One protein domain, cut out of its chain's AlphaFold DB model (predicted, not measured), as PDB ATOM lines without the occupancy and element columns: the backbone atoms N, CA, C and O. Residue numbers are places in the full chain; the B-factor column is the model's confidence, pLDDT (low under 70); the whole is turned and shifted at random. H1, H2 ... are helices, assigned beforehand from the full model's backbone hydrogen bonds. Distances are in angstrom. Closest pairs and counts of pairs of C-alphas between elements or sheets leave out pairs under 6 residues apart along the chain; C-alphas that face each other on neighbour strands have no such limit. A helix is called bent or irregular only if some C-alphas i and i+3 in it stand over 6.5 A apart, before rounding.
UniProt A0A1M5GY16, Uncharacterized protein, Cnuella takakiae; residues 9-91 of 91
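Overview. This is residues 9 to 91 of the 91 residues of an uncharacterized protein of Cnuella takakiae (UniProt A0A1M5GY16). This is an up-and-down bundle of four helices, each running against the one before it: two long helices, H3 and H4, lie side by side as a hairpin, and two shorter ones, H1 and H2, make a second hairpin that covers part of their length. Seen along the bundle, the four helices stand at the corners of a four-sided outline, with H1 beside H4 and H1 and H3 at opposite corners. The printed part has 83 residues with four named helices, in the order H1, H2, H3, H4, and no named strand; the class is all helix. The whole is compact, with a radius of gyration of the C-alphas of 12.4 A, and elongated, spanning 40 by 22 by 18 A.

Along the chain. Find C-alpha 9 at (58.275, 139.269, 28.043); from there H1 runs through residues 9 to 18, 14.4 A from first to last C-alpha. After residues 19 to 21 comes H2, residues 22 to 35, 20.3 A long; it is irregular, with C-alphas 23 and 26 7.3 A apart. Look next at C-alpha 42 at (67.904, 127.755, 18.483), where H3 begins; it holds residues 42 to 64 and is 32.6 A long. H4 holds residues 70 to 90, is 30.4 A long and ends at C-alpha 90 at (69.753, 137.774, 25.786).

Arrangement. Begin with the hairpin of H1 and H2, which touch at a shallow tilt of 17 degrees, opposite ways; their closest C-alphas, those of His 18 and Asn 24, are 6.0 A apart. H1 also touches H4, opposite ways at a shallow tilt of 17 degrees, with the C-alphas of Leu 12 and Glu 81 closest at 6.3 A. H1 and H3 are apart. H2 and H3, a hairpin too, only just touch, with 3 pairs of C-alphas within 8 A; H2 does so with residues 29 to 32 alone and H3 with residues 52 to 56 alone, and the closest C-alphas, those of Asn 29 and Gln 52, are 7.3 A apart. H2 and H4 only just touch, also with 3 pairs, and only at their ends, where the C-alphas of Glu 22 and Trp 70 are closest at 6.2 A; they run the same way at a shallow tilt of 31 degrees. H3 and H4 form the third hairpin and touch with 23 pairs of C-alphas within 8 A, opposite ways at a shallow tilt of 7 degrees; the C-alphas of Tyr 59 and Glu 72 are closest, at 5.0 A. In the backbones of H1, H3 and H4 every O i to N i+4 pair is within hydrogen-bond range; in H2, 8 of 10 are.

Size, cuts and confidence. Look for the two C-alphas farthest apart at Gly 66 and Ala 91, 40.7 A from each other. The printed part has no cut; the links from H1 to H2 and from H3 to H4 are tight, and the link from H2 to H3, residues 36 to 41, is short. The mean pLDDT of the printed part is 93.0, and only residue 91, the chain's last, is under 70.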
ATOM      1  N   LYS A   9      59.041 138.360  27.166       90.38
ATOM      2  CA  LYS A   9      58.275 139.269  28.043       90.38
ATOM      3  C   LYS A   9      56.782 138.960  28.098       90.38
ATOM      4  O   LYS A   9      56.201 138.995  29.181       90.38
ATOM      5  N   HIS A  10      56.157 138.675  26.957       91.44
ATOM      6  CA  HIS A  10      54.728 138.367  26.903       91.44
ATOM      7  C   HIS A  10      54.436 137.025  27.574       91.44
ATOM      8  O   HIS A  10      53.510 136.935  28.377       91.44
ATOM      9  N   LEU A  11      55.277 136.020  27.330       93.06
ATOM     10  CA  LEU A  11      55.149 134.715  27.979       93.06
ATOM     11  C   LEU A  11      55.388 134.790  29.488       93.06
ATOM     12  O   LEU A  11      54.673 134.142  30.246       93.06
ATOM     13  N   LEU A  12      56.332 135.618  29.946       94.81
ATOM     14  CA  LEU A  12      56.548 135.872  31.374       94.81
ATOM     15  C   LEU A  12      55.331 136.521  32.038       94.81
ATOM     16  O   LEU A  12      54.948 136.116  33.137       94.81
ATOM     17  N   ALA A  13      54.731 137.526  31.396       94.19
ATOM     18  CA  ALA A  13      53.524 138.172  31.907       94.19
ATOM     19  C   ALA A  13      52.369 137.165  32.010       94.19
ATOM     20  O   ALA A  13      51.762 137.032  33.072       94.19
ATOM     21  N   PHE A  14      52.156 136.393  30.946       95.06
ATOM     22  CA  PHE A  14      51.155 135.338  30.888       95.06
ATOM     23  C   PHE A  14      51.369 134.269  31.979       95.06
ATOM     24  O   PHE A  14      50.448 133.929  32.719       95.06
ATOM     25  N   LEU A  15      52.600 133.780  32.164       95.62
ATOM     26  CA  LEU A  15      52.920 132.809  33.217       95.62
ATOM     27  C   LEU A  15      52.616 133.343  34.614       95.62
ATOM     28  O   LEU A  15      52.074 132.618  35.445       95.62
ATOM     29  N   ARG A  16      52.940 134.608  34.886       94.88
ATOM     30  CA  ARG A  16      52.678 135.233  36.190       94.88
ATOM     31  C   ARG A  16      51.195 135.407  36.478       94.88
ATOM     32  O   ARG A  16      50.803 135.281  37.633       94.88
ATOM     33  N   GLU A  17      50.390 135.663  35.455       96.44
ATOM     34  CA  GLU A  17      48.933 135.735  35.579       96.44
ATOM     35  C   GLU A  17      48.324 134.356  35.872       96.44
ATOM     36  O   GLU A  17      47.454 134.221  36.733       96.44
ATOM     37  N   HIS A  18      48.833 133.310  35.219       95.81
ATOM     38  CA  HIS A  18      48.227 131.981  35.268       95.81
ATOM     39  C   HIS A  18      48.830 131.020  36.309       95.81
ATOM     40  O   HIS A  18      48.201 130.007  36.621       95.81
ATOM     41  N   ARG A  19      49.983 131.333  36.921       95.62
ATOM     42  CA  ARG A  19      50.659 130.465  37.914       95.62
ATOM     43  C   ARG A  19      49.889 130.212  39.210       95.62
ATOM     44  O   ARG A  19      50.283 129.348  39.981       95.62
ATOM     45  N   GLY A  20      48.857 130.998  39.507       94.38
ATOM     46  CA  GLY A  20      48.126 130.909  40.775       94.38
ATOM     47  C   GLY A  20      47.146 129.737  40.864       94.38
ATOM     48  O   GLY A  20      46.566 129.520  41.923       94.38
ATOM     49  N   ASN A  21      46.920 129.007  39.767       94.56
ATOM     50  CA  ASN A  21      45.917 127.951  39.706       94.56
ATOM     51  C   ASN A  21      46.376 126.801  38.797       94.56
ATOM     52  O   ASN A  21      46.584 126.997  37.602       94.56
ATOM     53  N   GLU A  22      46.459 125.597  39.362       94.94
ATOM     54  CA  GLU A  22      46.841 124.355  38.674       94.94
ATOM     55  C   GLU A  22      45.933 124.044  37.475       94.94
ATOM     56  O   GLU A  22      46.386 123.507  36.466       94.94
ATOM     57  N   ALA A  23      44.660 124.454  37.532       94.31
ATOM     58  CA  ALA A  23      43.719 124.293  36.424       94.31
ATOM     59  C   ALA A  23      44.159 125.027  35.141       94.31
ATOM     60  O   ALA A  23      43.713 124.671  34.052       94.31
ATOM     61  N   ASN A  24      45.063 126.007  35.249       96.56
ATOM     62  CA  ASN A  24      45.605 126.733  34.103       96.56
ATOM     63  C   ASN A  24      46.734 125.982  33.383       96.56
ATOM     64  O   ASN A  24      47.243 126.488  32.384       96.56
ATOM     65  N   PHE A  25      47.144 124.796  33.854       96.75
ATOM     66  CA  PHE A  25      48.230 124.026  33.241       96.75
ATOM     67  C   PHE A  25      48.070 123.875  31.727       96.75
ATOM     68  O   PHE A  25      49.009 124.148  30.987       96.75
ATOM     69  N   GLN A  26      46.883 123.465  31.266       95.94
ATOM     70  CA  GLN A  26      46.649 123.229  29.844       95.94
ATOM     71  C   GLN A  26      46.834 124.516  29.036       95.94
ATOM     72  O   GLN A  26      47.544 124.511  28.036       95.94
ATOM     73  N   GLN A  27      46.276 125.626  29.522       96.38
ATOM     74  CA  GLN A  27      46.407 126.932  28.884       96.38
ATOM     75  C   GLN A  27      47.877 127.379  28.816       96.38
ATOM     76  O   GLN A  27      48.321 127.899  27.795       96.38
ATOM     77  N   ILE A  28      48.652 127.138  29.880       96.44
ATOM     78  CA  ILE A  28      50.092 127.420  29.904       96.44
ATOM     79  C   ILE A  28      50.845 126.561  28.898       96.44
ATOM     80  O   ILE A  28      51.621 127.088  28.104       96.44
ATOM     81  N   ASN A  29      50.598 125.256  28.898       96.19
ATOM     82  CA  ASN A  29      51.297 124.338  28.016       96.19
ATOM     83  C   ASN A  29      50.991 124.617  26.535       96.19
ATOM     84  O   ASN A  29      51.894 124.582  25.702       96.19
ATOM     85  N   GLU A  30      49.743 124.953  26.205       95.12
ATOM     86  CA  GLU A  30      49.337 125.354  24.855       95.12
ATOM     87  C   GLU A  30      50.005 126.664  24.427       95.12
ATOM     88  O   GLU A  30      50.542 126.733  23.322       95.12
ATOM     89  N   GLN A  31      50.039 127.677  25.298       94.44
ATOM     90  CA  GLN A  31      50.678 128.960  24.994       94.44
ATOM     91  C   GLN A  31      52.185 128.802  24.737       94.44
ATOM     92  O   GLN A  31      52.722 129.405  23.807       94.44
ATOM     93  N   ILE A  32      52.870 127.962  25.521       94.50
ATOM     94  CA  ILE A  32      54.288 127.638  25.308       94.50
ATOM     95  C   ILE A  32      54.485 126.845  24.011       94.50
ATOM     96  O   ILE A  32      55.383 127.163  23.233       94.50
ATOM     97  N   GLY A  33      53.622 125.866  23.726       93.94
ATOM     98  CA  GLY A  33      53.673 125.102  22.478       93.94
ATOM     99  C   GLY A  33      53.466 125.972  21.234       93.94
ATOM    100  O   GLY A  33      54.167 125.794  20.241       93.94
ATOM    101  N   GLN A  34      52.554 126.948  21.290       92.62
ATOM    102  CA  GLN A  34      52.372 127.940  20.225       92.62
ATOM    103  C   GLN A  34      53.611 128.818  20.069       92.62
ATOM    104  O   GLN A  34      54.094 128.996  18.954       92.62
ATOM    105  N   ALA A  35      54.173 129.306  21.179       91.06
ATOM    106  CA  ALA A  35      55.386 130.107  21.136       91.06
ATOM    107  C   ALA A  35      56.550 129.351  20.487       91.06
ATOM    108  O   ALA A  35      57.256 129.926  19.668       91.06
ATOM    109  N   LEU A  36      56.714 128.058  20.775       91.31
ATOM    110  CA  LEU A  36      57.733 127.211  20.148       91.31
ATOM    111  C   LEU A  36      57.542 127.034  18.633       91.31
ATOM    112  O   LEU A  36      58.472 126.605  17.957       91.31
ATOM    113  N   GLN A  37      56.377 127.349  18.061       89.75
ATOM    114  CA  GLN A  37      56.177 127.362  16.604       89.75
ATOM    115  C   GLN A  37      56.606 128.681  15.947       89.75
ATOM    116  O   GLN A  37      56.776 128.718  14.729       89.75
ATOM    117  N   GLU A  38      56.797 129.742  16.730       88.50
ATOM    118  CA  GLU A  38      57.278 131.038  16.250       88.50
ATOM    119  C   GLU A  38      58.820 131.066  16.139       88.50
ATOM    120  O   GLU A  38      59.516 130.069  16.363       88.50
ATOM    121  N   GLU A  39      59.365 132.217  15.741       84.69
ATOM    122  CA  GLU A  39      60.805 132.430  15.584       84.69
ATOM    123  C   GLU A  39      61.485 132.635  16.946       84.69
ATOM    124  O   GLU A  39      61.122 133.526  17.712       84.69
ATOM    125  N   TRP A  40      62.488 131.802  17.221       86.69
ATOM    126  CA  TRP A  40      63.331 131.830  18.416       86.69
ATOM    127  C   TRP A  40      64.775 131.575  18.016       86.69
ATOM    128  O   TRP A  40      65.041 130.892  17.022       86.69
ATOM    129  N   ASP A  41      65.707 132.033  18.845       89.38
ATOM    130  CA  ASP A  41      67.060 131.493  18.806       89.38
ATOM    131  C   ASP A  41      67.040 129.977  19.089       89.38
ATOM    132  O   ASP A  41      66.253 129.492  19.907       89.38
ATOM    133  N   ALA A  42      67.904 129.216  18.408       90.38
ATOM    134  CA  ALA A  42      67.904 127.755  18.483       90.38
ATOM    135  C   ALA A  42      68.139 127.240  19.912       90.38
ATOM    136  O   ALA A  42      67.450 126.315  20.344       90.38
ATOM    137  N   VAL A  43      69.049 127.873  20.660       90.25
ATOM    138  CA  VAL A  43      69.382 127.484  22.039       90.25
ATOM    139  C   VAL A  43      68.232 127.828  22.981       90.25
ATOM    140  O   VAL A  43      67.895 127.049  23.875       90.25
ATOM    141  N   GLN A  44      67.594 128.982  22.775       90.81
ATOM    142  CA  GLN A  44      66.426 129.389  23.560       90.81
ATOM    143  C   GLN A  44      65.235 128.454  23.322       90.81
ATOM    144  O   GLN A  44      64.578 128.038  24.278       90.81
ATOM    145  N   ARG A  45      64.988 128.087  22.059       92.44
ATOM    146  CA  ARG A  45      63.941 127.139  21.668       92.44
ATOM    147  C   ARG A  45      64.173 125.763  22.280       92.44
ATOM    148  O   ARG A  45      63.244 125.201  22.847       92.44
ATOM    149  N   GLU A  46      65.390 125.235  22.167       94.44
ATOM    150  CA  GLU A  46      65.765 123.937  22.736       94.44
ATOM    151  C   GLU A  46      65.564 123.932  24.255       94.44
ATOM    152  O   GLU A  46      64.852 123.075  24.772       94.44
ATOM    153  N   SER A  47      66.064 124.957  24.952       93.38
ATOM    154  CA  SER A  47      65.898 125.091  26.408       93.38
ATOM    155  C   SER A  47      64.423 125.121  26.826       93.38
ATOM    156  O   SER A  47      64.026 124.473  27.796       93.38
ATOM    157  N   LEU A  48      63.587 125.864  26.093       94.06
ATOM    158  CA  LEU A  48      62.163 125.979  26.396       94.06
ATOM    159  C   LEU A  48      61.406 124.673  26.100       94.06
ATOM    160  O   LEU A  48      60.547 124.279  26.891       94.06
ATOM    161  N   GLN A  49      61.755 123.980  25.010       95.56
ATOM    162  CA  GLN A  49      61.198 122.671  24.657       95.56
ATOM    163  C   GLN A  49      61.564 121.603  25.691       95.56
ATOM    164  O   GLN A  49      60.691 120.865  26.135       95.56
ATOM    165  N   GLU A  50      62.820 121.554  26.144       95.88
ATOM    166  CA  GLU A  50      63.253 120.611  27.181       95.88
ATOM    167  C   GLU A  50      62.473 120.795  28.487       95.88
ATOM    168  O   GLU A  50      62.062 119.819  29.125       95.88
ATOM    169  N   VAL A  51      62.248 122.050  28.893       96.31
ATOM    170  CA  VAL A  51      61.429 122.365  30.069       96.31
ATOM    171  C   VAL A  51      59.986 121.913  29.852       96.31
ATOM    172  O   VAL A  51      59.410 121.296  30.753       96.31
ATOM    173  N   GLN A  52      59.409 122.188  28.678       95.31
ATOM    174  CA  GLN A  52      58.063 121.738  28.334       95.31
ATOM    175  C   GLN A  52      57.951 120.217  28.448       95.31
ATOM    176  O   GLN A  52      57.184 119.732  29.273       95.31
ATOM    177  N   ASP A  53      58.757 119.464  27.708       94.88
ATOM    178  CA  ASP A  53      58.634 118.007  27.621       94.88
ATOM    179  C   ASP A  53      58.836 117.333  28.982       94.88
ATOM    180  O   ASP A  53      58.059 116.466  29.396       94.88
ATOM    181  N   LYS A  54      59.860 117.766  29.725       95.31
ATOM    182  CA  LYS A  54      60.226 117.149  31.000       95.31
ATOM    183  C   LYS A  54      59.202 117.418  32.095       95.31
ATOM    184  O   LYS A  54      58.800 116.498  32.810       95.31
ATOM    185  N   TYR A  55      58.823 118.678  32.283       95.88
ATOM    186  CA  TYR A  55      58.027 119.075  33.443       95.88
ATOM    187  C   TYR A  55      56.520 119.027  33.168       95.88
ATOM    188  O   TYR A  55      55.767 118.698  34.086       95.88
ATOM    189  N   ALA A  56      56.071 119.232  31.923       94.75
ATOM    190  CA  ALA A  56      54.677 118.977  31.549       94.75
ATOM    191  C   ALA A  56      54.341 117.477  31.617       94.75
ATOM    192  O   ALA A  56      53.258 117.102  32.079       94.75
ATOM    193  N   GLY A  57      55.290 116.611  31.231       93.62
ATOM    194  CA  GLY A  57      55.170 115.161  31.400       93.62
ATOM    195  C   GLY A  57      55.038 114.763  32.871       93.62
ATOM    196  O   GLY A  57      54.104 114.052  33.235       93.62
ATOM    197  N   ALA A  58      55.911 115.297  33.735       94.62
ATOM    198  CA  ALA A  58      55.862 115.039  35.176       94.62
ATOM    199  C   ALA A  58      54.525 115.463  35.811       94.62
ATOM    200  O   ALA A  58      53.949 114.698  36.585       94.62
ATOM    201  N   TYR A  59      54.001 116.639  35.445       95.19
ATOM    202  CA  TYR A  59      52.681 117.088  35.892       95.19
ATOM    203  C   TYR A  59      51.564 116.134  35.451       95.19
ATOM    204  O   TYR A  59      50.738 115.731  36.268       95.19
ATOM    205  N   THR A  60      51.549 115.741  34.173       94.00
ATOM    206  CA  THR A  60      50.515 114.842  33.632       94.00
ATOM    207  C   THR A  60      50.509 113.508  34.378       94.00
ATOM    208  O   THR A  60      49.461 113.070  34.848       94.00
ATOM    209  N   THR A  61      51.685 112.916  34.594       94.25
ATOM    210  CA  THR A  61      51.824 111.679  35.374       94.25
ATOM    211  C   THR A  61      51.338 111.842  36.818       94.25
ATOM    212  O   THR A  61      50.673 110.951  37.342       94.25
ATOM    213  N   ALA A  62      51.624 112.970  37.475       93.56
ATOM    214  CA  ALA A  62      51.145 113.231  38.833       93.56
ATOM    215  C   ALA A  62      49.611 113.399  38.894       93.56
ATOM    216  O   ALA A  62      48.968 112.888  39.814       93.56
ATOM    217  N   ARG A  63      48.996 114.040  37.889       92.25
ATOM    218  CA  ARG A  63      47.528 114.160  37.775       92.25
ATOM    219  C   ARG A  63      46.843 112.810  37.584       92.25
ATOM    220  O   ARG A  63      45.798 112.572  38.187       92.25
ATOM    221  N   GLU A  64      47.428 111.928  36.780       93.62
ATOM    222  CA  GLU A  64      46.907 110.576  36.533       93.62
ATOM    223  C   GLU A  64      46.896 109.703  37.796       93.62
ATOM    224  O   GLU A  64      46.037 108.835  37.941       93.62
ATOM    225  N   GLN A  65      47.792 109.967  38.751       92.69
ATOM    226  CA  GLN A  65      47.847 109.262  40.038       92.69
ATOM    227  C   GLN A  65      46.744 109.693  41.026       92.69
ATOM    228  O   GLN A  65      46.649 109.140  42.122       92.69
ATOM    229  N   GLY A  66      45.870 110.630  40.639       76.50
ATOM    230  CA  GLY A  66      44.626 110.936  41.355       76.50
ATOM    231  C   GLY A  66      44.743 111.976  42.472       76.50
ATOM    232  O   GLY A  66      43.828 112.091  43.287       76.50
ATOM    233  N   GLY A  67      45.837 112.742  42.512       82.12
ATOM    234  CA  GLY A  67      46.064 113.820  43.477       82.12
ATOM    235  C   GLY A  67      46.032 115.227  42.872       82.12
ATOM    236  O   GLY A  67      45.798 115.428  41.676       82.12
ATOM    237  N   SER A  68      46.292 116.220  43.726       88.06
ATOM    238  CA  SER A  68      46.801 117.510  43.253       88.06
ATOM    239  C   SER A  68      48.251 117.315  42.821       88.06
ATOM    240  O   SER A  68      49.044 116.751  43.573       88.06
ATOM    241  N   ALA A  69      48.577 117.785  41.622       95.50
ATOM    242  CA  ALA A  69      49.927 117.847  41.078       95.50
ATOM    243  C   ALA A  69      50.500 119.264  41.236       95.50
ATOM    244  O   ALA A  69      51.297 119.726  40.420       95.50
ATOM    245  N   TRP A  70      50.060 119.987  42.276       95.56
ATOM    246  CA  TRP A  70      50.517 121.339  42.581       95.56
ATOM    247  C   TRP A  70      52.050 121.450  42.664       95.56
ATOM    248  O   TRP A  70      52.589 122.364  42.040       95.56
ATOM    249  N   PRO A  71      52.787 120.541  43.339       95.88
ATOM    250  CA  PRO A  71      54.249 120.611  43.370       95.88
ATOM    251  C   PRO A  71      54.885 120.524  41.975       95.88
ATOM    252  O   PRO A  71      55.819 121.265  41.659       95.88
ATOM    253  N   GLU A  72      54.380 119.636  41.120       97.12
ATOM    254  CA  GLU A  72      54.846 119.458  39.746       97.12
ATOM    255  C   GLU A  72      54.480 120.658  38.871       97.12
ATOM    256  O   GLU A  72      55.303 121.114  38.076       97.12
ATOM    257  N   PHE A  73      53.283 121.214  39.059       97.50
ATOM    258  CA  PHE A  73      52.832 122.431  38.394       97.50
ATOM    259  C   PHE A  73      53.698 123.640  38.771       97.50
ATOM    260  O   PHE A  73      54.216 124.320  37.885       97.50
ATOM    261  N   GLU A  74      53.931 123.888  40.065       97.19
ATOM    262  CA  GLU A  74      54.802 124.980  40.517       97.19
ATOM    263  C   GLU A  74      56.217 124.833  39.970       97.19
ATOM    264  O   GLU A  74      56.840 125.823  39.567       97.19
ATOM    265  N   ARG A  75      56.723 123.598  39.921       97.12
ATOM    266  CA  ARG A  75      58.029 123.313  39.337       97.12
ATOM    267  C   ARG A  75      58.051 123.622  37.844       97.12
ATOM    268  O   ARG A  75      58.973 124.298  37.401       97.12
ATOM    269  N   TYR A  76      57.043 123.186  37.092       97.75
ATOM    270  CA  TYR A  76      56.923 123.474  35.663       97.75
ATOM    271  C   TYR A  76      56.935 124.981  35.389       97.75
ATOM    272  O   TYR A  76      57.797 125.468  34.659       97.75
ATOM    273  N   VAL A  77      56.053 125.737  36.047       97.62
ATOM    274  CA  VAL A  77      55.970 127.199  35.896       97.62
ATOM    275  C   VAL A  77      57.290 127.875  36.286       97.62
ATOM    276  O   VAL A  77      57.737 128.790  35.597       97.62
ATOM    277  N   SER A  78      57.944 127.428  37.361       97.62
ATOM    278  CA  SER A  78      59.205 128.023  37.824       97.62
ATOM    279  C   SER A  78      60.356 127.804  36.843       97.62
ATOM    280  O   SER A  78      61.174 128.701  36.640       97.62
ATOM    281  N   GLU A  79      60.445 126.623  36.232       97.88
ATOM    282  CA  GLU A  79      61.481 126.322  35.239       97.88
ATOM    283  C   GLU A  79      61.231 127.064  33.919       97.88
ATOM    284  O   GLU A  79      62.175 127.593  33.332       97.88
ATOM    285  N   LEU A  80      59.966 127.222  33.510       97.00
ATOM    286  CA  LEU A  80      59.609 128.096  32.387       97.00
ATOM    287  C   LEU A  80      60.002 129.549  32.669       97.00
ATOM    288  O   LEU A  80      60.627 130.186  31.826       97.00
ATOM    289  N   GLU A  81      59.687 130.075  33.860       96.50
ATOM    290  CA  GLU A  81      60.036 131.449  34.239       96.50
ATOM    291  C   GLU A  81      61.556 131.670  34.194       96.50
ATOM    292  O   GLU A  81      62.010 132.681  33.660       96.50
ATOM    293  N   LYS A  82      62.362 130.710  34.669       95.88
ATOM    294  CA  LYS A  82      63.831 130.776  34.558       95.88
ATOM    295  C   LYS A  82      64.298 130.813  33.103       95.88
ATOM    296  O   LYS A  82      65.129 131.656  32.766       95.88
ATOM    297  N   CYS A  83      63.768 129.925  32.261       94.62
ATOM    298  CA  CYS A  83      64.132 129.845  30.848       94.62
ATOM    299  C   CYS A  83      63.799 131.152  30.114       94.62
ATOM    300  O   CYS A  83      64.635 131.719  29.413       94.62
ATOM    301  N   LEU A  84      62.598 131.683  30.341       94.31
ATOM    302  CA  LEU A  84      62.140 132.912  29.701       94.31
ATOM    303  C   LEU A  84      62.871 134.156  30.219       94.31
ATOM    304  O   LEU A  84      63.166 135.049  29.433       94.31
ATOM    305  N   LEU A  85      63.227 134.218  31.509       94.75
ATOM    306  CA  LEU A  85      64.066 135.298  32.044       94.75
ATOM    307  C   LEU A  85      65.483 135.281  31.458       94.75
ATOM    308  O   LEU A  85      66.092 136.341  31.313       94.75
ATOM    309  N   ALA A  86      66.032 134.102  31.163       91.56
ATOM    310  CA  ALA A  86      67.324 133.988  30.492       91.56
ATOM    311  C   ALA A  86      67.233 134.465  29.034       91.56
ATOM    312  O   ALA A  86      68.080 135.247  28.604       91.56
ATOM    313  N   ALA A  87      66.181 134.064  28.313       89.06
ATOM    314  CA  ALA A  87      65.927 134.509  26.944       89.06
ATOM    315  C   ALA A  87      65.687 136.028  26.856       89.06
ATOM    316  O   ALA A  87      66.263 136.683  25.994       89.06
ATOM    317  N   ASP A  88      64.918 136.606  27.786       88.75
ATOM    318  CA  ASP A  88      64.631 138.049  27.835       88.75
ATOM    319  C   ASP A  88      65.884 138.913  28.033       88.75
ATOM    320  O   ASP A  88      65.967 140.022  27.521       88.75
ATOM    321  N   LYS A  89      66.874 138.413  28.780       84.81
ATOM    322  CA  LYS A  89      68.147 139.117  29.001       84.81
ATOM    323  C   LYS A  89      69.108 139.021  27.817       84.81
ATOM    324  O   LYS A  89      70.060 139.795  27.765       84.81
ATOM    325  N   ALA A  90      68.916 138.028  26.953       76.50
ATOM    326  CA  ALA A  90      69.753 137.774  25.786       76.50
ATOM    327  C   ALA A  90      69.204 138.419  24.500       76.50
ATOM    328  O   ALA A  90      69.934 138.467  23.510       76.50
ATOM    329  N   ALA A  91      67.948 138.881  24.521       66.31
ATOM    330  CA  ALA A  91      67.269 139.608  23.446       66.31
ATOM    331  C   ALA A  91      67.549 141.119  23.502       66.31
ATOM    332  O   ALA A  91      67.630 141.733  22.414       66.31
TER     333      ALA A  91